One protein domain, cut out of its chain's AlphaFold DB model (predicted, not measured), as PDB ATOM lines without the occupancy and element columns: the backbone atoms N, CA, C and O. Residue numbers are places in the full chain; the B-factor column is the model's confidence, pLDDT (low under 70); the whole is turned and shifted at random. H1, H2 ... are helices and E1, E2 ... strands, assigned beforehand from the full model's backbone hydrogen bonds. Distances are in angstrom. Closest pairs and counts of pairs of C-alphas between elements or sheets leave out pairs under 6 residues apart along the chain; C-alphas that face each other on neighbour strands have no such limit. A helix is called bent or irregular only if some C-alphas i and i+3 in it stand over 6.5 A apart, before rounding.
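AT A GLANCE: This is residues 2 to 170 and 183 to 188 of the 292 residues of an uncharacterized protein of Bacillus sp. APMAM (UniProt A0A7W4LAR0). What shape do these atoms make? A twisted sheet of seven strands curls round H3, with H2 packed beside H3 on the same face, while H1 packs on H3 but not on the sheet. What is the make-up? The printed part has 175 residues, with three named helices and seven named strands in the order H1 E1 E2 E3 E4 E5 E6 E7 H2 H3, and its class is mixed, helices and strands. The sheet is branched at E4 and its neighbours are antiparallel; E3 to E7 form a meander, each strand the antiparallel neighbour of the one before. How large is it? It is compact, with a radius of gyration of the C-alphas of 16.2 A and spans of 50 by 36 by 28 A.

IN THESE COORDINATES: Where does the first element lie? H1, residues 2 to 20, runs 27.1 A from C-alpha 2 at (92.994, 65.320, 141.481). Where are the strands? E1 is residues 33 to 40, E2 43 to 48, E3 51 to 53 and E4 62 to 72, 30.3 A long. E5 is residues 78 to 91, 37.9 A long, E6 94 to 101 and E7 106 to 113. Where are the other helices? H2, residues 116 to 135, is 27.8 A long with a kink of 29 degrees near residue 129; it is neither bent nor irregular, but only just: C-alphas 126 and 129 are 6.1 A apart. H3, residues 140 to 158, is 26.8 A long and ends at C-alpha 158, (80.766, 84.318, 118.285).

HOW THE PARTS SIT: How is the sheet joined? E1 and E2 form a hairpin with N 38 and O 45 at 2.8 A, and E2 and E4 have N 44 and O 70 at 2.8 A; E2 runs on into E3 at 94 degrees. E2 and E3 lie on one side of E4, E5 on the other side. The hairpins E3 and E4, E4 and E5, E5 and E6, E6 and E7 have N 53 and O 62 at 3.1 A, N 67 and O 84 at 2.9 A, N 87 and O 98 at 2.8 A, N 97 and O 111 at 3.0 A. How do the helices stand? H2 and H3, a helical hairpin, touch at a shallow tilt of 30 degrees, opposite ways, closest at the C-alphas of Ala 120 and Val 158, 5.5 A. H1 touches H3 at a shallow tilt of 30 degrees, the same way, closest at the C-alphas of Ser 11 and Ala 148, 5.6 A, and is apart from H2. Are their backbones complete? Every O i to N i+4 pair is within hydrogen-bond range in H1 and H3, and 14 of 16 in H2.

THE WHOLE: Which C-alphas are farthest apart? Those of Arg 2 and Ser 187, at 55.1 A. Is anything missing? Residues 171 to 182 are not printed, and C-alphas 170 and 183 are 12.7 A apart across the cut. Which link is long, and where is confidence low? The link from H1 to E1, 12 residues, is long. The mean pLDDT of the printed part is 77.9, and residues under 70 include 7 to 30, 160 to 170 and 183 to 188.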
ATOM      1  N   ARG A   2      94.202  64.671 140.905       57.03
ATOM      2  CA  ARG A   2      92.994  65.320 141.481       57.03
ATOM      3  C   ARG A   2      92.846  66.834 141.204       57.03
ATOM      4  O   ARG A   2      91.734  67.298 140.994       57.03
ATOM      5  N   LYS A   3      93.950  67.592 141.132       51.28
ATOM      6  CA  LYS A   3      93.928  69.049 140.864       51.28
ATOM      7  C   LYS A   3      93.423  69.399 139.453       51.28
ATOM      8  O   LYS A   3      92.709  70.378 139.284       51.28
ATOM      9  N   SER A   4      93.739  68.573 138.454       51.81
ATOM     10  CA  SER A   4      93.326  68.786 137.060       51.81
ATOM     11  C   SER A   4      91.823  68.563 136.857       51.81
ATOM     12  O   SER A   4      91.193  69.296 136.108       51.81
ATOM     13  N   ILE A   5      91.235  67.601 137.575       65.38
ATOM     14  CA  ILE A   5      89.796  67.299 137.509       65.38
ATOM     15  C   ILE A   5      88.974  68.456 138.089       65.38
ATOM     16  O   ILE A   5      87.989  68.870 137.487       65.38
ATOM     17  N   PHE A   6      89.414  69.036 139.210       70.69
ATOM     18  CA  PHE A   6      88.723  70.172 139.831       70.69
ATOM     19  C   PHE A   6      88.693  71.408 138.916       70.69
ATOM     20  O   PHE A   6      87.669  72.076 138.811       70.69
ATOM     21  N   LEU A   7      89.788  71.676 138.196       60.00
ATOM     22  CA  LEU A   7      89.878  72.795 137.251       60.00
ATOM     23  C   LEU A   7      88.974  72.606 136.026       60.00
ATOM     24  O   LEU A   7      88.348  73.564 135.578       60.00
ATOM     25  N   VAL A   8      88.858  71.376 135.518       64.81
ATOM     26  CA  VAL A   8      87.927  71.057 134.426       64.81
ATOM     27  C   VAL A   8      86.480  71.238 134.887       64.81
ATOM     28  O   VAL A   8      85.712  71.910 134.205       64.81
ATOM     29  N   ILE A   9      86.121  70.724 136.067       68.31
ATOM     30  CA  ILE A   9      84.770  70.878 136.633       68.31
ATOM     31  C   ILE A   9      84.440  72.357 136.860       68.31
ATOM     32  O   ILE A   9      83.359  72.801 136.484       68.31
ATOM     33  N   LEU A  10      85.373  73.149 137.395       67.62
ATOM     34  CA  LEU A  10      85.176  74.585 137.593       67.62
ATOM     35  C   LEU A  10      84.992  75.328 136.260       67.62
ATOM     36  O   LEU A  10      84.096  76.159 136.143       67.62
ATOM     37  N   SER A  11      85.789  75.001 135.240       63.88
ATOM     38  CA  SER A  11      85.648  75.590 133.903       63.88
ATOM     39  C   SER A  11      84.303  75.235 133.261       63.88
ATOM     40  O   SER A  11      83.688  76.087 132.621       63.88
ATOM     41  N   VAL A  12      83.827  74.001 133.458       64.44
ATOM     42  CA  VAL A  12      82.511  73.543 132.990       64.44
ATOM     43  C   VAL A  12      81.387  74.248 133.747       64.44
ATOM     44  O   VAL A  12      80.452  74.718 133.114       64.44
ATOM     45  N   LEU A  13      81.487  74.401 135.070       65.44
ATOM     46  CA  LEU A  13      80.480  75.092 135.884       65.44
ATOM     47  C   LEU A  13      80.399  76.591 135.576       65.44
ATOM     48  O   LEU A  13      79.303  77.150 135.551       65.44
ATOM     49  N   ILE A  14      81.539  77.238 135.314       65.44
ATOM     50  CA  ILE A  14      81.588  78.638 134.874       65.44
ATOM     51  C   ILE A  14      80.972  78.765 133.480       65.44
ATOM     52  O   ILE A  14      80.110  79.617 133.284       65.44
ATOM     53  N   GLY A  15      81.354  77.898 132.535       60.75
ATOM     54  CA  GLY A  15      80.766  77.875 131.192       60.75
ATOM     55  C   GLY A  15      79.254  77.636 131.225       60.75
ATOM     56  O   GLY A  15      78.504  78.352 130.574       60.75
ATOM     57  N   PHE A  16      78.793  76.701 132.055       61.94
ATOM     58  CA  PHE A  16      77.375  76.404 132.243       61.94
ATOM     59  C   PHE A  16      76.619  77.600 132.845       61.94
ATOM     60  O   PHE A  16      75.585  78.004 132.323       61.94
ATOM     61  N   ASN A  17      77.159  78.255 133.875       61.97
ATOM     62  CA  ASN A  17      76.517  79.451 134.432       61.97
ATOM     63  C   ASN A  17      76.458  80.617 133.430       61.97
ATOM     64  O   ASN A  17      75.482  81.361 133.429       61.97
ATOM     65  N   MET A  18      77.464  80.779 132.563       57.09
ATOM     66  CA  MET A  18      77.433  81.823 131.530       57.09
ATOM     67  C   MET A  18      76.410  81.544 130.428       57.09
ATOM     68  O   MET A  18      75.781  82.475 129.943       57.09
ATOM     69  N   LEU A  19      76.244  80.281 130.030       57.12
ATOM     70  CA  LEU A  19      75.361  79.917 128.921       57.12
ATOM     71  C   LEU A  19      73.879  79.864 129.315       57.12
ATOM     72  O   LEU A  19      73.031  80.070 128.451       57.12
ATOM     73  N   PHE A  20      73.565  79.591 130.587       54.44
ATOM     74  CA  PHE A  20      72.197  79.250 130.999       54.44
ATOM     75  C   PHE A  20      71.534  80.224 131.980       54.44
ATOM     76  O   PHE A  20      70.323  80.132 132.158       54.44
ATOM     77  N   VAL A  21      72.269  81.148 132.618       52.94
ATOM     78  CA  VAL A  21      71.699  81.947 133.726       52.94
ATOM     79  C   VAL A  21      71.283  83.362 133.312       52.94
ATOM     80  O   VAL A  21      70.372  83.901 133.926       52.94
ATOM     81  N   ASN A  22      71.865  83.961 132.266       54.53
ATOM     82  CA  ASN A  22      71.425  85.269 131.758       54.53
ATOM     83  C   ASN A  22      71.648  85.366 130.241       54.53
ATOM     84  O   ASN A  22      72.803  85.447 129.818       54.53
ATOM     85  N   PRO A  23      70.599  85.363 129.398       57.62
ATOM     86  CA  PRO A  23      70.780  85.702 127.994       57.62
ATOM     87  C   PRO A  23      71.264  87.154 127.892       57.62
ATOM     88  O   PRO A  23      70.675  88.040 128.513       57.62
ATOM     89  N   ILE A  24      72.319  87.419 127.111       57.06
ATOM     90  CA  ILE A  24      72.649  88.786 126.694       57.06
ATOM     91  C   ILE A  24      71.390  89.360 126.061       57.06
ATOM     92  O   ILE A  24      70.904  88.833 125.058       57.06
ATOM     93  N   ALA A  25      70.867  90.433 126.648       57.00
ATOM     94  CA  ALA A  25      69.762  91.152 126.050       57.00
ATOM     95  C   ALA A  25      70.259  91.721 124.715       57.00
ATOM     96  O   ALA A  25      71.096  92.625 124.685       57.00
ATOM     97  N   SER A  26      69.767  91.171 123.604       53.84
ATOM     98  CA  SER A  26      70.183  91.558 122.253       53.84
ATOM     99  C   SER A  26      69.771  92.989 121.884       53.84
ATOM    100  O   SER A  26      70.274  93.515 120.902       53.84
ATOM    101  N   ASN A  27      68.896  93.623 122.679       51.94
ATOM    102  CA  ASN A  27      68.272  94.921 122.395       51.94
ATOM    103  C   ASN A  27      68.442  95.929 123.544       51.94
ATOM    104  O   ASN A  27      67.520  96.683 123.864       51.94
ATOM    105  N   ALA A  28      69.594  95.940 124.214       51.62
ATOM    106  CA  ALA A  28      69.864  96.987 125.190       51.62
ATOM    107  C   ALA A  28      70.274  98.275 124.456       51.62
ATOM    108  O   ALA A  28      71.344  98.354 123.865       51.62
ATOM    109  N   ALA A  29      69.463  99.332 124.556       55.59
ATOM    110  CA  ALA A  29      69.835 100.681 124.104       55.59
ATOM    111  C   ALA A  29      71.023 101.286 124.891       55.59
ATOM    112  O   ALA A  29      71.413 102.428 124.667       55.59
ATOM    113  N   SER A  30      71.585 100.540 125.845       68.81
ATOM    114  CA  SER A  30      72.631 100.977 126.757       68.81
ATOM    115  C   SER A  30      73.692  99.890 126.912       68.81
ATOM    116  O   SER A  30      73.370  98.705 127.015       68.81
ATOM    117  N   ALA A  31      74.957 100.306 127.006       73.19
ATOM    118  CA  ALA A  31      76.135  99.460 127.223       73.19
ATOM    119  C   ALA A  31      76.205  98.839 128.641       73.19
ATOM    120  O   ALA A  31      77.290  98.633 129.186       73.19
ATOM    121  N   GLY A  32      75.054  98.567 129.269       85.25
ATOM    122  CA  GLY A  32      74.957  97.962 130.598       85.25
ATOM    123  C   GLY A  32      75.630  96.588 130.675       85.25
ATOM    124  O   GLY A  32      76.039  96.021 129.667       85.25
ATOM    125  N   LEU A  33      75.741  96.027 131.878       85.06
ATOM    126  CA  LEU A  33      76.407  94.740 132.089       85.06
ATOM    127  C   LEU A  33      75.551  93.568 131.589       85.06
ATOM    128  O   LEU A  33      74.406  93.412 132.003       85.06
ATOM    129  N   ALA A  34      76.141  92.731 130.739       80.69
ATOM    130  CA  ALA A  34      75.619  91.414 130.382       80.69
ATOM    131  C   ALA A  34      76.109  90.331 131.346       80.69
ATOM    132  O   ALA A  34      75.391  89.391 131.673       80.69
ATOM    133  N   TRP A  35      77.367  90.439 131.778       83.12
ATOM    134  CA  TRP A  35      77.986  89.468 132.667       83.12
ATOM    135  C   TRP A  35      79.055  90.117 133.544       83.12
ATOM    136  O   TRP A  35      79.766  91.036 133.134       83.12
ATOM    137  N   GLY A  36      79.204  89.581 134.754       85.06
ATOM    138  CA  GLY A  36      80.128  90.094 135.756       85.06
ATOM    139  C   GLY A  36      79.542  91.261 136.565       85.06
ATOM    140  O   GLY A  36      78.327  91.450 136.569       85.06
ATOM    141  N   PRO A  37      80.384  92.013 137.294       90.75
ATOM    142  CA  PRO A  37      81.829  91.829 137.415       90.75
ATOM    143  C   PRO A  37      82.210  90.539 138.152       90.75
ATOM    144  O   PRO A  37      81.568  90.145 139.124       90.75
ATOM    145  N   LYS A  38      83.277  89.876 137.700       87.25
ATOM    146  CA  LYS A  38      83.916  88.749 138.395       87.25
ATOM    147  C   LYS A  38      85.369  89.076 138.683       87.25
ATOM    148  O   LYS A  38      86.077  89.545 137.800       87.25
ATOM    149  N   THR A  39      85.809  88.798 139.902       88.31
ATOM    150  CA  THR A  39      87.163  89.117 140.362       88.31
ATOM    151  C   THR A  39      87.969  87.841 140.560       88.31
ATOM    152  O   THR A  39      87.490  86.906 141.196       88.31
ATOM    153  N   ILE A  40      89.195  87.811 140.037       80.75
ATOM    154  CA  ILE A  40      90.183  86.752 140.268       80.75
ATOM    155  C   ILE A  40      91.492  87.433 140.665       80.75
ATOM    156  O   ILE A  40      92.127  88.099 139.847       80.75
ATOM    157  N   GLY A  41      91.889  87.286 141.929       85.19
ATOM    158  CA  GLY A  41      93.039  88.006 142.475       85.19
ATOM    159  C   GLY A  41      92.857  89.523 142.352       85.19
ATOM    160  O   GLY A  41      91.866  90.080 142.822       85.19
ATOM    161  N   ASN A  42      93.805  90.191 141.697       88.19
ATOM    162  CA  ASN A  42      93.767  91.628 141.425       88.19
ATOM    163  C   ASN A  42      93.154  91.982 140.060       88.19
ATOM    164  O   ASN A  42      93.295  93.127 139.638       88.19
ATOM    165  N   LEU A  43      92.496  91.048 139.369       89.06
ATOM    166  CA  LEU A  43      91.847  91.290 138.080       89.06
ATOM    167  C   LEU A  43      90.324  91.216 138.204       89.06
ATOM    168  O   LEU A  43      89.799  90.357 138.908       89.06
ATOM    169  N   LYS A  44      89.618  92.096 137.495       91.06
ATOM    170  CA  LYS A  44      88.154  92.142 137.415       91.06
ATOM    171  C   LYS A  44      87.726  92.091 135.954       91.06
ATOM    172  O   LYS A  44      88.200  92.878 135.141       91.06
ATOM    173  N   PHE A  45      86.814  91.181 135.649       89.50
ATOM    174  CA  PHE A  45      86.324  90.872 134.310       89.50
ATOM    175  C   PHE A  45      84.838  91.172 134.229       89.50
ATOM    176  O   PHE A  45      84.090  90.818 135.144       89.50
ATOM    177  N   TYR A  46      84.400  91.794 133.144       91.25
ATOM    178  CA  TYR A  46      82.982  92.013 132.886       91.25
ATOM    179  C   TYR A  46      82.713  92.182 131.394       91.25
ATOM    180  O   TYR A  46      83.599  92.558 130.627       91.25
ATOM    181  N   LEU A  47      81.488  91.869 130.987       89.12
ATOM    182  CA  LEU A  47      81.016  91.938 129.609       89.12
ATOM    183  C   LEU A  47      79.805  92.865 129.558       89.12
ATOM    184  O   LEU A  47      78.919  92.761 130.410       89.12
ATOM    185  N   THR A  48      79.745  93.748 128.570       89.31
ATOM    186  CA  THR A  48      78.554  94.571 128.325       89.31
ATOM    187  C   THR A  48      77.517  93.818 127.494       89.31
ATOM    188  O   THR A  48      77.844  92.870 126.779       89.31
ATOM    189  N   ASN A  49      76.269  94.279 127.525       84.25
ATOM    190  CA  ASN A  49      75.266  93.907 126.532       84.25
ATOM    191  C   ASN A  49      75.698  94.353 125.127       84.25
ATOM    192  O   ASN A  49      76.608  95.181 124.968       84.25
ATOM    193  N   VAL A  50      75.032  93.790 124.113       85.25
ATOM    194  CA  VAL A  50      75.151  94.285 122.738       85.25
ATOM    195  C   VAL A  50      74.657  95.726 122.715       85.25
ATOM    196  O   VAL A  50      73.570  96.013 123.209       85.25
ATOM    197  N   HIS A  51      75.465  96.624 122.165       83.75
ATOM    198  CA  HIS A  51      75.137  98.038 122.022       83.75
ATOM    199  C   HIS A  51      75.750  98.601 120.735       83.75
ATOM    200  O   HIS A  51      76.705  98.041 120.190       83.75
ATOM    201  N   ILE A  52      75.193  99.706 120.238       87.25
ATOM    202  CA  ILE A  52      75.724 100.434 119.081       87.25
ATOM    203  C   ILE A  52      76.721 101.484 119.581       87.25
ATOM    204  O   ILE A  52      76.414 102.249 120.495       87.25
ATOM    205  N   GLY A  53      77.911 101.532 118.990       90.00
ATOM    206  CA  GLY A  53      78.878 102.592 119.255       90.00
ATOM    207  C   GLY A  53      80.214 102.353 118.562       90.00
ATOM    208  O   GLY A  53      80.325 101.498 117.682       90.00
ATOM    209  N   TYR A  54      81.235 103.102 118.979       94.62
ATOM    210  CA  TYR A  54      82.588 102.944 118.456       94.62
ATOM    211  C   TYR A  54      83.181 101.601 118.869       94.62
ATOM    212  O   TYR A  54      83.419 101.365 120.053       94.62
ATOM    213  N   ALA A  55      83.468 100.759 117.880       95.44
ATOM    214  CA  ALA A  55      84.049  99.436 118.054       95.44
ATOM    215  C   ALA A  55      85.461  99.320 117.460       95.44
ATOM    216  O   ALA A  55      85.989  98.219 117.354       95.44
ATOM    217  N   GLY A  56      86.089 100.434 117.073       96.25
ATOM    218  CA  GLY A  56      87.421 100.485 116.464       96.25
ATOM    219  C   GLY A  56      87.436 101.223 115.121       96.25
ATOM    220  O   GLY A  56      86.382 101.611 114.622       96.25
ATOM    221  N   PRO A  57      88.617 101.422 114.504       96.56
ATOM    222  CA  PRO A  57      88.757 102.212 113.276       96.56
ATOM    223  C   PRO A  57      87.917 101.683 112.108       96.56
ATOM    224  O   PRO A  57      87.365 102.478 111.357       96.56
ATOM    225  N   LYS A  58      87.762 100.356 111.998       95.31
ATOM    226  CA  LYS A  58      86.922  99.713 110.978       95.31
ATOM    227  C   LYS A  58      85.416  99.882 111.225       95.31
ATOM    228  O   LYS A  58      84.645  99.834 110.279       95.31
ATOM    229  N   PHE A  59      85.001 100.068 112.479       94.44
ATOM    230  CA  PHE A  59      83.600 100.058 112.902       94.44
ATOM    231  C   PHE A  59      83.321 101.243 113.834       94.44
ATOM    232  O   PHE A  59      83.289 101.102 115.058       94.44
ATOM    233  N   GLN A  60      83.135 102.433 113.254       93.94
ATOM    234  CA  GLN A  60      82.974 103.674 114.025       93.94
ATOM    235  C   GLN A  60      81.643 103.768 114.783       93.94
ATOM    236  O   GLN A  60      81.577 104.434 115.812       93.94
ATOM    237  N   ASN A  61      80.595 103.112 114.285       91.81
ATOM    238  CA  ASN A  61      79.282 103.077 114.917       91.81
ATOM    239  C   ASN A  61      78.568 101.762 114.567       91.81
ATOM    240  O   ASN A  61      77.813 101.703 113.602       91.81
ATOM    241  N   HIS A  62      78.859 100.688 115.302       89.19
ATOM    242  CA  HIS A  62      78.356  99.345 114.989       89.19
ATOM    243  C   HIS A  62      77.882  98.606 116.244       89.19
ATOM    244  O   HIS A  62      78.343  98.886 117.352       89.19
ATOM    245  N   ALA A  63      76.986  97.632 116.065       88.12
ATOM    246  CA  ALA A  63      76.608  96.687 117.111       88.12
ATOM    247  C   ALA A  63      77.819  95.857 117.551       88.12
ATOM    248  O   ALA A  63      78.475  95.215 116.725       88.12
ATOM    249  N   HIS A  64      78.117  95.877 118.845       91.94
ATOM    250  CA  HIS A  64      79.237  95.149 119.428       91.94
ATOM    251  C   HIS A  64      79.014  94.889 120.920       91.94
ATOM    252  O   HIS A  64      78.092  95.421 121.539       91.94
ATOM    253  N   VAL A  65      79.873  94.053 121.499       91.81
ATOM    254  CA  VAL A  65      80.003  93.893 122.953       91.81
ATOM    255  C   VAL A  65      81.393  94.329 123.392       91.81
ATOM    256  O   VAL A  65      82.352  94.181 122.631       91.81
ATOM    257  N   ASN A  66      81.504  94.797 124.634       94.19
ATOM    258  CA  ASN A  66      82.776  95.140 125.251       94.19
ATOM    259  C   ASN A  66      83.123  94.118 126.322       94.19
ATOM    260  O   ASN A  66      82.387  93.957 127.299       94.19
ATOM    261  N   PHE A  67      84.255  93.441 126.153       93.31
ATOM    262  CA  PHE A  67      84.849  92.630 127.206       93.31
ATOM    263  C   PHE A  67      85.951  93.424 127.903       93.31
ATOM    264  O   PHE A  67      86.998  93.716 127.322       93.31
ATOM    265  N   HIS A  68      85.705  93.773 129.158       93.56
ATOM    266  CA  HIS A  68      86.597  94.591 129.960       93.56
ATOM    267  C   HIS A  68      87.434  93.744 130.909       93.56
ATOM    268  O   HIS A  68      86.943  92.802 131.545       93.56
ATOM    269  N   ILE A  69      88.695  94.148 131.052       92.12
ATOM    270  CA  ILE A  69      89.615  93.639 132.060       92.12
ATOM    271  C   ILE A  69      90.190  94.837 132.809       92.12
ATOM    272  O   ILE A  69      90.877  95.674 132.221       92.12
ATOM    273  N   ASP A  70      89.953  94.883 134.115       93.69
ATOM    274  CA  ASP A  70      90.535  95.869 135.021       93.69
ATOM    275  C   ASP A  70      91.543  95.202 135.963       93.69
ATOM    276  O   ASP A  70      91.335  94.073 136.406       93.69
ATOM    277  N   LYS A  71      92.589  95.936 136.351       90.44
ATOM    278  CA  LYS A  71      93.550  95.558 137.396       90.44
ATOM    279  C   LYS A  71      93.410  96.473 138.612       90.44
ATOM    280  O   LYS A  71      93.302  97.694 138.478       90.44
ATOM    281  N   LYS A  72      93.427  95.891 139.809       93.06
ATOM    282  CA  LYS A  72      93.453  96.621 141.079       93.06
ATOM    283  C   LYS A  72      94.855  97.191 141.296       93.06
ATOM    284  O   LYS A  72      95.833  96.446 141.324       93.06
ATOM    285  N   LYS A  73      94.947  98.512 141.422       91.50
ATOM    286  CA  LYS A  73      96.182  99.240 141.749       91.50
ATOM    287  C   LYS A  73      96.481  99.125 143.250       91.50
ATOM    288  O   LYS A  73      95.576  98.833 144.029       91.50
ATOM    289  N   SER A  74      97.710  99.439 143.661       90.94
ATOM    290  CA  SER A  74      98.115  99.516 145.080       90.94
ATOM    291  C   SER A  74      97.224 100.457 145.902       90.94
ATOM    292  O   SER A  74      96.874 100.153 147.033       90.94
ATOM    293  N   SER A  75      96.738 101.541 145.287       93.38
ATOM    294  CA  SER A  75      95.741 102.461 145.868       93.38
ATOM    295  C   SER A  75      94.354 101.846 146.130       93.38
ATOM    296  O   SER A  75      93.444 102.545 146.568       93.38
ATOM    297  N   GLY A  76      94.135 100.577 145.781       93.00
ATOM    298  CA  GLY A  76      92.849  99.892 145.885       93.00
ATOM    299  C   GLY A  76      91.864 100.199 144.750       93.00
ATOM    300  O   GLY A  76      90.853  99.504 144.629       93.00
ATOM    301  N   LYS A  77      92.159 101.185 143.891       95.62
ATOM    302  CA  LYS A  77      91.327 101.559 142.736       95.62
ATOM    303  C   LYS A  77      91.498 100.578 141.574       95.62
ATOM    304  O   LYS A  77      92.596 100.089 141.317       95.62
ATOM    305  N   TRP A  78      90.421 100.343 140.832       94.62
ATOM    306  CA  TRP A  78      90.447  99.562 139.594       94.62
ATOM    307  C   TRP A  78      90.844 100.455 138.417       94.62
ATOM    308  O   TRP A  78      90.316 101.556 138.274       94.62
ATOM    309  N   GLY A  79      91.787  99.999 137.594       93.69
ATOM    310  CA  GLY A  79      92.154 100.644 136.335       93.69
ATOM    311  C   GLY A  79      92.015  99.674 135.173       93.69
ATOM    312  O   GLY A  79      92.407  98.516 135.298       93.69
ATOM    313  N   GLN A  80      91.483 100.153 134.055       93.94
ATOM    314  CA  GLN A  80      91.312  99.350 132.852       93.94
ATOM    315  C   GLN A  80      92.673  98.965 132.260       93.94
ATOM    316  O   GLN A  80      93.534  99.823 132.070       93.94
ATOM    317  N   VAL A  81      92.868  97.674 131.989       91.31
ATOM    318  CA  VAL A  81      94.070  97.133 131.327       91.31
ATOM    319  C   VAL A  81      93.773  96.585 129.935       91.31
ATOM    320  O   VAL A  81      94.684  96.486 129.113       91.31
ATOM    321  N   ALA A  82      92.513  96.243 129.663       92.25
ATOM    322  CA  ALA A  82      92.032  95.874 128.339       92.25
ATOM    323  C   ALA A  82      90.552  96.230 128.186       92.25
ATOM    324  O   ALA A  82      89.775  96.128 129.142       92.25
ATOM    325  N   ASN A  83      90.159  96.600 126.971       95.25
ATOM    326  CA  ASN A  83      88.763  96.766 126.593       95.25
ATOM    327  C   ASN A  83      88.573  96.298 125.151       95.25
ATOM    328  O   ASN A  83      89.000  96.973 124.215       95.25
ATOM    329  N   TYR A  84      87.967  95.125 124.990       95.31
ATOM    330  CA  TYR A  84      87.784  94.500 123.689       95.31
ATOM    331  C   TYR A  84      86.412  94.761 123.131       95.31
ATOM    332  O   TYR A  84      85.433  94.199 123.614       95.31
ATOM    333  N   HIS A  85      86.384  95.511 122.046       95.69
ATOM    334  CA  HIS A  85      85.212  95.672 121.216       95.69
ATOM    335  C   HIS A  85      85.155  94.477 120.269       95.69
ATOM    336  O   HIS A  85      86.021  94.320 119.405       95.69
ATOM    337  N   ILE A  86      84.177  93.598 120.477       94.06
ATOM    338  CA  ILE A  86      84.001  92.369 119.704       94.06
ATOM    339  C   ILE A  86      82.809  92.568 118.774       94.06
ATOM    340  O   ILE A  86      81.663  92.663 119.218       94.06
ATOM    341  N   VAL A  87      83.097  92.622 117.477       93.12
ATOM    342  CA  VAL A  87      82.120  92.767 116.398       93.12
ATOM    343  C   VAL A  87      81.993  91.436 115.670       93.12
ATOM    344  O   VAL A  87      82.976  90.860 115.196       93.12
ATOM    345  N   LYS A  88      80.754  90.969 115.548       90.00
ATOM    346  CA  LYS A  88      80.370  89.863 114.676       90.00
ATOM    347  C   LYS A  88      79.807  90.457 113.388       90.00
ATOM    348  O   LYS A  88      78.943  91.324 113.457       90.00
ATOM    349  N   TYR A  89      80.278  90.002 112.232       90.44
ATOM    350  CA  TYR A  89      79.761  90.462 110.940       90.44
ATOM    351  C   TYR A  89      79.896  89.372 109.871       90.44
ATOM    352  O   TYR A  89      80.602  88.383 110.068       90.44
ATOM    353  N   SER A  90      79.220  89.538 108.739       89.19
ATOM    354  CA  SER A  90      79.292  88.602 107.613       89.19
ATOM    355  C   SER A  90      79.821  89.317 106.377       89.19
ATOM    356  O   SER A  90      79.420  90.444 106.105       89.19
ATOM    357  N   LYS A  91      80.708  88.674 105.610       89.69
ATOM    358  CA  LYS A  91      81.212  89.214 104.336       89.69
ATOM    359  C   LYS A  91      81.259  88.115 103.283       89.69
ATOM    360  O   LYS A  91      81.918  87.098 103.488       89.69
ATOM    361  N   SER A  92      80.552  88.311 102.169       92.81
ATOM    362  CA  SER A  92      80.508  87.361 101.040       92.81
ATOM    363  C   SER A  92      80.165  85.925 101.474       92.81
ATOM    364  O   SER A  92      80.856  84.972 101.116       92.81
ATOM    365  N   GLY A  93      79.148  85.776 102.332       89.44
ATOM    366  CA  GLY A  93      78.718  84.480 102.877       89.44
ATOM    367  C   GLY A  93      79.657  83.860 103.923       89.44
ATOM    368  O   GLY A  93      79.406  82.745 104.377       89.44
ATOM    369  N   LYS A  94      80.732  84.549 104.325       91.75
ATOM    370  CA  LYS A  94      81.656  84.094 105.374       91.75
ATOM    371  C   LYS A  94      81.313  84.708 106.726       91.75
ATOM    372  O   LYS A  94      80.921  85.869 106.811       91.75
ATOM    373  N   SER A  95      81.543  83.932 107.778       90.75
ATOM    374  CA  SER A  95      81.426  84.328 109.179       90.75
ATOM    375  C   SER A  95      82.677  85.077 109.621       90.75
ATOM    376  O   SER A  95      83.755  84.478 109.689       90.75
ATOM    377  N   CYS A  96      82.555  86.356 109.957       93.69
ATOM    378  CA  CYS A  96      83.684  87.197 110.324       93.69
ATOM    379  C   CYS A  96      83.616  87.668 111.777       93.69
ATOM    380  O   CYS A  96      82.547  87.909 112.341       93.69
ATOM    381  N   VAL A  97      84.791  87.814 112.380       94.50
ATOM    382  CA  VAL A  97      84.953  88.422 113.699       94.50
ATOM    383  C   VAL A  97      86.020  89.495 113.618       94.50
ATOM    384  O   VAL A  97      87.077  89.289 113.019       94.50
ATOM    385  N   TYR A  98      85.725  90.629 114.235       95.44
ATOM    386  CA  TYR A  98      86.660  91.715 114.438       95.44
ATOM    387  C   TYR A  98      86.748  92.002 115.935       95.44
ATOM    388  O   TYR A  98      85.730  92.206 116.591       95.44
ATOM    389  N   ILE A  99      87.959  91.975 116.482       95.50
ATOM    390  CA  ILE A  99      88.226  92.281 117.887       95.50
ATOM    391  C   ILE A  99      89.249  93.403 117.937       95.50
ATOM    392  O   ILE A  99      90.368  93.254 117.442       95.50
ATOM    393  N   TYR A 100      88.879  94.502 118.581       96.62
ATOM    394  CA  TYR A 100      89.731  95.669 118.764       96.62
ATOM    395  C   TYR A 100      89.925  95.967 120.245       96.62
ATOM    396  O   TYR A 100      88.959  96.101 120.991       96.62
ATOM    397  N   ASP A 101      91.180  96.073 120.667       95.69
ATOM    398  CA  ASP A 101      91.554  96.518 122.006       95.69
ATOM    399  C   ASP A 101      91.647  98.046 122.004       95.69
ATOM    400  O   ASP A 101      92.600  98.610 121.458       95.69
ATOM    401  N   SER A 102      90.668  98.726 122.601       96.06
ATOM    402  CA  SER A 102      90.623 100.193 122.615       96.06
ATOM    403  C   SER A 102      91.594 100.830 123.603       96.06
ATOM    404  O   SER A 102      91.965 101.988 123.414       96.06
ATOM    405  N   VAL A 103      92.082 100.078 124.596       94.38
ATOM    406  CA  VAL A 103      93.130 100.553 125.512       94.38
ATOM    407  C   VAL A 103      94.464 100.601 124.781       94.38
ATOM    408  O   VAL A 103      95.162 101.613 124.820       94.38
ATOM    409  N   LYS A 104      94.804  99.518 124.071       93.06
ATOM    410  CA  LYS A 104      96.059  99.410 123.304       93.06
ATOM    411  C   LYS A 104      95.957  99.953 121.877       93.06
ATOM    412  O   LYS A 104      96.950  99.939 121.159       93.06
ATOM    413  N   LYS A 105      94.768 100.403 121.468       95.31
ATOM    414  CA  LYS A 105      94.435 100.898 120.125       95.31
ATOM    415  C   LYS A 105      94.875  99.955 119.000       95.31
ATOM    416  O   LYS A 105      95.425 100.394 117.993       95.31
ATOM    417  N   LYS A 106      94.652  98.649 119.172       94.62
ATOM    418  CA  LYS A 106      95.122  97.627 118.224       94.62
ATOM    419  C   LYS A 106      94.043  96.627 117.844       94.62
ATOM    420  O   LYS A 106      93.234  96.215 118.674       94.62
ATOM    421  N   VAL A 107      94.084  96.184 116.592       95.81
ATOM    422  CA  VAL A 107      93.276  95.055 116.122       95.81
ATOM    423  C   VAL A 107      93.912  93.764 116.633       95.81
ATOM    424  O   VAL A 107      95.090  93.500 116.397       95.81
ATOM    425  N   VAL A 108      93.136  92.974 117.368       94.19
ATOM    426  CA  VAL A 108      93.549  91.663 117.886       94.19
ATOM    427  C   VAL A 108      93.331  90.589 116.828       94.19
ATOM    428  O   VAL A 108      94.184  89.729 116.630       94.19
ATOM    429  N   ILE A 109      92.187  90.636 116.149       95.00
ATOM    430  CA  ILE A 109      91.860  89.762 115.025       95.00
ATOM    431  C   ILE A 109      90.826  90.450 114.137       95.00
ATOM    432  O   ILE A 109      89.916  91.103 114.639       95.00
ATOM    433  N   ASP A 110      90.961  90.276 112.828       96.25
ATOM    434  CA  ASP A 110      89.949  90.617 111.829       96.25
ATOM    435  C   ASP A 110      89.960  89.524 110.761       96.25
ATOM    436  O   ASP A 110      90.789  89.533 109.852       96.25
ATOM    437  N   GLN A 111      89.138  88.489 110.940       94.81
ATOM    438  CA  GLN A 111      89.189  87.301 110.086       94.81
ATOM    439  C   GLN A 111      87.801  86.772 109.756       94.81
ATOM    440  O   GLN A 111      86.917  86.713 110.610       94.81
ATOM    441  N   CYS A 112      87.659  86.312 108.514       94.25
ATOM    442  CA  CYS A 112      86.473  85.656 107.984       94.25
ATOM    443  C   CYS A 112      86.761  84.178 107.711       94.25
ATOM    444  O   CYS A 112      87.753  83.851 107.058       94.25
ATOM    445  N   ASN A 113      85.873  83.285 108.145       94.06
ATOM    446  CA  ASN A 113      85.950  81.852 107.854       94.06
ATOM    447  C   ASN A 113      84.600  81.324 107.358       94.06
ATOM    448  O   ASN A 113      83.569  81.978 107.477       94.06
ATOM    449  N   ASN A 114      84.597  80.101 106.834       92.12
ATOM    450  CA  ASN A 114      83.392  79.470 106.285       92.12
ATOM    451  C   ASN A 114      82.403  78.982 107.364       92.12
ATOM    452  O   ASN A 114      81.357  78.442 107.028       92.12
ATOM    453  N   SER A 115      82.735  79.107 108.654       88.75
ATOM    454  CA  SER A 115      81.831  78.746 109.747       88.75
ATOM    455  C   SER A 115      82.102  79.563 111.009       88.75
ATOM    456  O   SER A 115      83.252  79.902 111.307       88.75
ATOM    457  N   TRP A 116      81.053  79.795 111.803       85.69
ATOM    458  CA  TRP A 116      81.164  80.443 113.114       85.69
ATOM    459  C   TRP A 116      82.052  79.676 114.090       85.69
ATOM    460  O   TRP A 116      82.769  80.299 114.867       85.69
ATOM    461  N   LYS A 117      82.071  78.341 114.010       85.25
ATOM    462  CA  LYS A 117      82.952  77.508 114.837       85.25
ATOM    463  C   LYS A 117      84.423  77.833 114.575       85.25
ATOM    464  O   LYS A 117      85.149  78.169 115.503       85.25
ATOM    465  N   THR A 118      84.852  77.805 113.310       87.38
ATOM    466  CA  THR A 118      86.240  78.133 112.943       87.38
ATOM    467  C   THR A 118      86.588  79.576 113.305       87.38
ATOM    468  O   THR A 118      87.678  79.839 113.806       87.38
ATOM    469  N   THR A 119      85.661  80.511 113.090       87.56
ATOM    470  CA  THR A 119      85.848  81.918 113.462       87.56
ATOM    471  C   THR A 119      86.012  82.096 114.972       87.56
ATOM    472  O   THR A 119      86.919  82.810 115.401       87.56
ATOM    473  N   ALA A 120      85.218  81.398 115.785       86.50
ATOM    474  CA  ALA A 120      85.361  81.403 117.238       86.50
ATOM    475  C   ALA A 120      86.694  80.797 117.687       86.50
ATOM    476  O   ALA A 120      87.380  81.398 118.509       86.50
ATOM    477  N   ASP A 121      87.112  79.669 117.105       85.31
ATOM    478  CA  ASP A 121      88.403  79.046 117.415       85.31
ATOM    479  C   ASP A 121      89.571  80.003 117.130       85.31
ATOM    480  O   ASP A 121      90.503  80.126 117.930       85.31
ATOM    481  N   LYS A 122      89.518  80.726 116.004       89.25
ATOM    482  CA  LYS A 122      90.517  81.746 115.649       89.25
ATOM    483  C   LYS A 122      90.502  82.921 116.628       89.25
ATOM    484  O   LYS A 122      91.573  83.318 117.082       89.25
ATOM    485  N   ALA A 123      89.325  83.417 117.010       89.88
ATOM    486  CA  ALA A 123      89.186  84.485 117.999       89.88
ATOM    487  C   ALA A 123      89.723  84.082 119.380       89.88
ATOM    488  O   ALA A 123      90.529  84.810 119.959       89.88
ATOM    489  N   VAL A 124      89.353  82.896 119.882       87.56
ATOM    490  CA  VAL A 124      89.888  82.349 121.140       87.56
ATOM    491  C   VAL A 124      91.406  82.252 121.054       87.56
ATOM    492  O   VAL A 124      92.097  82.633 121.996       87.56
ATOM    493  N   ASN A 125      91.938  81.774 119.927       87.31
ATOM    494  CA  ASN A 125      93.374  81.625 119.752       87.31
ATOM    495  C   ASN A 125      94.127  82.961 119.725       87.31
ATOM    496  O   ASN A 125      95.158  83.071 120.385       87.31
ATOM    497  N   ALA A 126      93.600  83.978 119.042       88.75
ATOM    498  CA  ALA A 126      94.184  85.320 119.034       88.75
ATOM    499  C   ALA A 126      94.193  85.947 120.437       88.75
ATOM    500  O   ALA A 126      95.196  86.515 120.874       88.75
ATOM    501  N   MET A 127      93.113  85.747 121.193       85.94
ATOM    502  CA  MET A 127      93.041  86.171 122.589       85.94
ATOM    503  C   MET A 127      94.038  85.409 123.479       85.94
ATOM    504  O   MET A 127      94.411  85.928 124.531       85.94
ATOM    505  N   LYS A 128      94.557  84.232 123.065       81.94
ATOM    506  CA  LYS A 128      95.543  83.486 123.870       81.94
ATOM    507  C   LYS A 128      96.837  84.201 124.108       81.94
ATOM    508  O   LYS A 128      97.321  84.233 125.242       81.94
ATOM    509  N   SER A 129      97.384  84.749 123.043       74.00
ATOM    510  CA  SER A 129      98.658  85.444 123.116       74.00
ATOM    511  C   SER A 129      98.549  86.649 124.045       74.00
ATOM    512  O   SER A 129      99.440  86.884 124.849       74.00
ATOM    513  N   PHE A 130      97.405  87.338 124.035       75.69
ATOM    514  CA  PHE A 130      97.174  88.459 124.936       75.69
ATOM    515  C   PHE A 130      97.088  88.045 126.408       75.69
ATOM    516  O   PHE A 130      97.636  88.715 127.282       75.69
ATOM    517  N   VAL A 131      96.357  86.964 126.685       74.12
ATOM    518  CA  VAL A 131      96.133  86.477 128.047       74.12
ATOM    519  C   VAL A 131      97.457  86.168 128.724       74.12
ATOM    520  O   VAL A 131      97.629  86.553 129.873       74.12
ATOM    521  N   LYS A 132      98.417  85.586 127.995       72.25
ATOM    522  CA  LYS A 132      99.790  85.426 128.490       72.25
ATOM    523  C   LYS A 132     100.389  86.766 128.925       72.25
ATOM    524  O   LYS A 132     100.662  86.922 130.103       72.25
ATOM    525  N   THR A 133     100.406  87.775 128.052       68.88
ATOM    526  CA  THR A 133     100.960  89.105 128.369       68.88
ATOM    527  C   THR A 133     100.331  89.770 129.602       68.88
ATOM    528  O   THR A 133     101.011  90.458 130.357       68.88
ATOM    529  N   VAL A 134      99.023  89.605 129.832       69.25
ATOM    530  CA  VAL A 134      98.365  90.167 131.032       69.25
ATOM    531  C   VAL A 134      98.663  89.368 132.296       69.25
ATOM    532  O   VAL A 134      98.613  89.911 133.400       69.25
ATOM    533  N   LEU A 135      98.983  88.090 132.139       72.62
ATOM    534  CA  LEU A 135      99.154  87.140 133.227       72.62
ATOM    535  C   LEU A 135     100.599  86.735 133.482       72.62
ATOM    536  O   LEU A 135     100.824  85.969 134.413       72.62
ATOM    537  N   ASP A 136     101.570  87.288 132.758       68.44
ATOM    538  CA  ASP A 136     102.997  87.086 133.043       68.44
ATOM    539  C   ASP A 136     103.375  87.547 134.472       68.44
ATOM    540  O   ASP A 136     104.439  87.220 134.978       68.44
ATOM    541  N   ASN A 137     102.453  88.226 135.171       55.94
ATOM    542  CA  ASN A 137     102.547  88.626 136.577       55.94
ATOM    543  C   ASN A 137     101.501  87.954 137.503       55.94
ATOM    544  O   ASN A 137     101.255  88.436 138.608       55.94
ATOM    545  N   ALA A 138     100.813  86.894 137.063       61.59
ATOM    546  CA  ALA A 138      99.731  86.241 137.805       61.59
ATOM    547  C   ALA A 138     100.056  84.778 138.149       61.59
ATOM    548  O   ALA A 138     100.695  84.058 137.387       61.59
ATOM    549  N   ASN A 139      99.544  84.292 139.288       66.94
ATOM    550  CA  ASN A 139      99.654  82.878 139.661       66.94
ATOM    551  C   ASN A 139      99.006  81.988 138.574       66.94
ATOM    552  O   ASN A 139      97.931  82.305 138.053       66.94
ATOM    553  N   TRP A 140      99.633  80.858 138.235       67.75
ATOM    554  CA  TRP A 140      99.189  79.931 137.183       67.75
ATOM    555  C   TRP A 140      97.718  79.484 137.324       67.75
ATOM    556  O   TRP A 140      97.050  79.216 136.325       67.75
ATOM    557  N   ILE A 141      97.174  79.455 138.547       65.62
ATOM    558  CA  ILE A 141      95.753  79.150 138.800       65.62
ATOM    559  C   ILE A 141      94.843  80.270 138.282       65.62
ATOM    560  O   ILE A 141      93.844  79.996 137.614       65.62
ATOM    561  N   ALA A 142      95.199  81.532 138.545       70.19
ATOM    562  CA  ALA A 142      94.474  82.681 138.010       70.19
ATOM    563  C   ALA A 142      94.523  82.668 136.481       70.19
ATOM    564  O   ALA A 142      93.514  82.923 135.830       70.19
ATOM    565  N   THR A 143      95.655  82.246 135.915       74.88
ATOM    566  CA  THR A 143      95.803  82.113 134.468       74.88
ATOM    567  C   THR A 143      94.777  81.174 133.856       74.88
ATOM    568  O   THR A 143      94.091  81.554 132.909       74.88
ATOM    569  N   LEU A 144      94.605  79.977 134.420       73.38
ATOM    570  CA  LEU A 144      93.619  79.010 133.929       73.38
ATOM    571  C   LEU A 144      92.173  79.504 134.068       73.38
ATOM    572  O   LEU A 144      91.350  79.263 133.185       73.38
ATOM    573  N   ALA A 145      91.855  80.215 135.149       72.94
ATOM    574  CA  ALA A 145      90.517  80.763 135.352       72.94
ATOM    575  C   ALA A 145      90.194  81.885 134.345       72.94
ATOM    576  O   ALA A 145      89.104  81.915 133.774       72.94
ATOM    577  N   VAL A 146      91.160  82.763 134.061       77.88
ATOM    578  CA  VAL A 146      91.032  83.805 133.028       77.88
ATOM    579  C   VAL A 146      90.881  83.185 131.641       77.88
ATOM    580  O   VAL A 146      90.030  83.607 130.855       77.88
ATOM    581  N   TRP A 147      91.643  82.125 131.377       80.81
ATOM    582  CA  TRP A 147      91.529  81.290 130.185       80.81
ATOM    583  C   TRP A 147      90.112  80.763 129.956       80.81
ATOM    584  O   TRP A 147      89.560  80.900 128.858       80.81
ATOM    585  N   ALA A 148      89.523  80.179 130.997       76.88
ATOM    586  CA  ALA A 148      88.167  79.651 130.959       76.88
ATOM    587  C   ALA A 148      87.137  80.754 130.673       76.88
ATOM    588  O   ALA A 148      86.277  80.576 129.811       76.88
ATOM    589  N   ILE A 149      87.260  81.907 131.338       78.94
ATOM    590  CA  ILE A 149      86.352  83.051 131.163       78.94
ATOM    591  C   ILE A 149      86.397  83.575 129.730       78.94
ATOM    592  O   ILE A 149      85.353  83.719 129.104       78.94
ATOM    593  N   ILE A 150      87.587  83.827 129.187       80.81
ATOM    594  CA  ILE A 150      87.729  84.392 127.839       80.81
ATOM    595  C   ILE A 150      87.216  83.424 126.785       80.81
ATOM    596  O   ILE A 150      86.504  83.828 125.870       80.81
ATOM    597  N   THR A 151      87.533  82.139 126.936       79.31
ATOM    598  CA  THR A 151      87.027  81.109 126.025       79.31
ATOM    599  C   THR A 151      85.502  81.064 126.062       79.31
ATOM    600  O   THR A 151      84.876  81.083 125.006       79.31
ATOM    601  N   ALA A 152      84.901  81.072 127.256       75.94
ATOM    602  CA  ALA A 152      83.451  81.085 127.412       75.94
ATOM    603  C   ALA A 152      82.817  82.327 126.770       75.94
ATOM    604  O   ALA A 152      81.881  82.182 125.992       75.94
ATOM    605  N   VAL A 153      83.365  83.522 127.020       78.19
ATOM    606  CA  VAL A 153      82.873  84.784 126.446       78.19
ATOM    607  C   VAL A 153      82.951  84.769 124.922       78.19
ATOM    608  O   VAL A 153      81.960  85.060 124.265       78.19
ATOM    609  N   ILE A 154      84.093  84.400 124.334       80.44
ATOM    610  CA  ILE A 154      84.250  84.398 122.873       80.44
ATOM    611  C   ILE A 154      83.341  83.359 122.224       80.44
ATOM    612  O   ILE A 154      82.673  83.673 121.243       80.44
ATOM    613  N   VAL A 155      83.278  82.138 122.760       76.56
ATOM    614  CA  VAL A 155      82.373  81.106 122.235       76.56
ATOM    615  C   VAL A 155      80.930  81.593 122.314       76.56
ATOM    616  O   VAL A 155      80.197  81.499 121.336       76.56
ATOM    617  N   TYR A 156      80.538  82.179 123.440       73.06
ATOM    618  CA  TYR A 156      79.190  82.689 123.638       73.06
ATOM    619  C   TYR A 156      78.829  83.834 122.678       73.06
ATOM    620  O   TYR A 156      77.750  83.823 122.087       73.06
ATOM    621  N   VAL A 157      79.746  84.779 122.462       73.25
ATOM    622  CA  VAL A 157      79.543  85.932 121.570       73.25
ATOM    623  C   VAL A 157      79.574  85.524 120.090       73.25
ATOM    624  O   VAL A 157      78.781  86.020 119.291       73.25
ATOM    625  N   VAL A 158      80.482  84.623 119.701       73.81
ATOM    626  CA  VAL A 158      80.766  84.318 118.285       73.81
ATOM    627  C   VAL A 158      79.928  83.159 117.740       73.81
ATOM    628  O   VAL A 158      79.607  83.156 116.552       73.81
ATOM    629  N   VAL A 159      79.548  82.179 118.565       71.69
ATOM    630  CA  VAL A 159      78.968  80.903 118.097       71.69
ATOM    631  C   VAL A 159      77.428  80.843 118.109       71.69
ATOM    632  O   VAL A 159      76.914  79.737 118.011       71.69
ATOM    633  N   PRO A 160      76.596  81.899 118.209       59.28
ATOM    634  CA  PRO A 160      75.220  81.657 118.622       59.28
ATOM    635  C   PRO A 160      74.447  80.834 117.585       59.28
ATOM    636  O   PRO A 160      74.216  81.276 116.462       59.28
ATOM    637  N   GLY A 161      74.001  79.659 118.025       45.56
ATOM    638  CA  GLY A 161      72.922  78.897 117.412       45.56
ATOM    639  C   GLY A 161      71.528  79.370 117.843       45.56
ATOM    640  O   GLY A 161      70.564  78.737 117.441       45.56
ATOM    641  N   ALA A 162      71.386  80.433 118.661       37.50
ATOM    642  CA  ALA A 162      70.056  80.863 119.130       37.50
ATOM    643  C   ALA A 162      69.848  82.331 119.591       37.50
ATOM    644  O   ALA A 162      68.700  82.749 119.627       37.50
ATOM    645  N   VAL A 163      70.863  83.139 119.952       43.38
ATOM    646  CA  VAL A 163      70.596  84.381 120.746       43.38
ATOM    647  C   VAL A 163      70.887  85.720 120.038       43.38
ATOM    648  O   VAL A 163      70.443  86.761 120.504       43.38
ATOM    649  N   LEU A 164      71.528  85.743 118.862       42.66
ATOM    650  CA  LEU A 164      71.736  86.996 118.097       42.66
ATOM    651  C   LEU A 164      70.718  87.229 116.964       42.66
ATOM    652  O   LEU A 164      70.949  88.074 116.112       42.66
ATOM    653  N   ILE A 165      69.586  86.518 116.941       40.56
ATOM    654  CA  ILE A 165      68.614  86.623 115.832       40.56
ATOM    655  C   ILE A 165      67.745  87.900 115.908       40.56
ATOM    656  O   ILE A 165      67.092  88.253 114.936       40.56
ATOM    657  N   LEU A 166      67.758  88.660 117.010       37.81
ATOM    658  CA  LEU A 166      66.844  89.807 117.170       37.81
ATOM    659  C   LEU A 166      67.485  91.198 117.029       37.81
ATOM    660  O   LEU A 166      66.759  92.182 117.114       37.81
ATOM    661  N   ALA A 167      68.796  91.288 116.778       39.97
ATOM    662  CA  ALA A 167      69.492  92.562 116.539       39.97
ATOM    663  C   ALA A 167      69.963  92.749 115.083       39.97
ATOM    664  O   ALA A 167      70.540  93.783 114.754       39.97
ATOM    665  N   GLU A 168      69.721  91.774 114.197       43.78
ATOM    666  CA  GLU A 168      70.090  91.870 112.772       43.78
ATOM    667  C   GLU A 168      69.158  92.788 111.960       43.78
ATOM    668  O   GLU A 168      69.431  93.045 110.793       43.78
ATOM    669  N   ASN A 169      68.122  93.351 112.588       41.56
ATOM    670  CA  ASN A 169      67.319  94.428 112.021       41.56
ATOM    671  C   ASN A 169      67.436  95.674 112.916       41.56
ATOM    672  O   ASN A 169      66.583  95.872 113.788       41.56
ATOM    673  N   PRO A 170      68.413  96.581 112.707       42.91
ATOM    674  CA  PRO A 170      68.074  97.988 112.909       42.91
ATOM    675  C   PRO A 170      66.797  98.267 112.092       42.91
ATOM    676  O   PRO A 170      66.609  97.609 111.065       42.91
ATOM    677  N   LEU A 183      72.030  91.877 103.630       38.56
ATOM    678  CA  LEU A 183      72.985  92.325 102.636       38.56
ATOM    679  C   LEU A 183      73.652  93.578 103.203       38.56
ATOM    680  O   LEU A 183      73.176  94.695 103.031       38.56
ATOM    681  N   TYR A 184      74.734  93.372 103.950       48.94
ATOM    682  CA  TYR A 184      75.614  94.466 104.347       48.94
ATOM    683  C   TYR A 184      76.179  95.116 103.084       48.94
ATOM    684  O   TYR A 184      76.723  94.428 102.214       48.94
ATOM    685  N   ILE A 185      76.027  96.432 102.981       42.22
ATOM    686  CA  ILE A 185      76.477  97.184 101.817       42.22
ATOM    687  C   ILE A 185      77.984  97.379 101.962       42.22
ATOM    688  O   ILE A 185      78.479  97.848 102.985       42.22
ATOM    689  N   GLU A 186      78.736  96.984 100.940       45.19
ATOM    690  CA  GLU A 186      80.202  96.997 100.948       45.19
ATOM    691  C   GLU A 186      80.802  98.393 101.232       45.19
ATOM    692  O   GLU A 186      81.950  98.498 101.664       45.19
ATOM    693  N   SER A 187      79.997  99.449 101.066       46.38
ATOM    694  CA  SER A 187      80.314 100.845 101.377       46.38
ATOM    695  C   SER A 187      80.584 101.135 102.854       46.38
ATOM    696  O   SER A 187      81.240 102.131 103.149       46.38
ATOM    697  N   ASP A 188      80.114 100.291 103.775       41.00
ATOM    698  CA  ASP A 188      80.305 100.506 105.216       41.00
ATOM    699  C   ASP A 188      81.672 100.007 105.711       41.00
ATOM    700  O   ASP A 188      82.049 100.221 106.866       41.00
TER     701      ASP A 188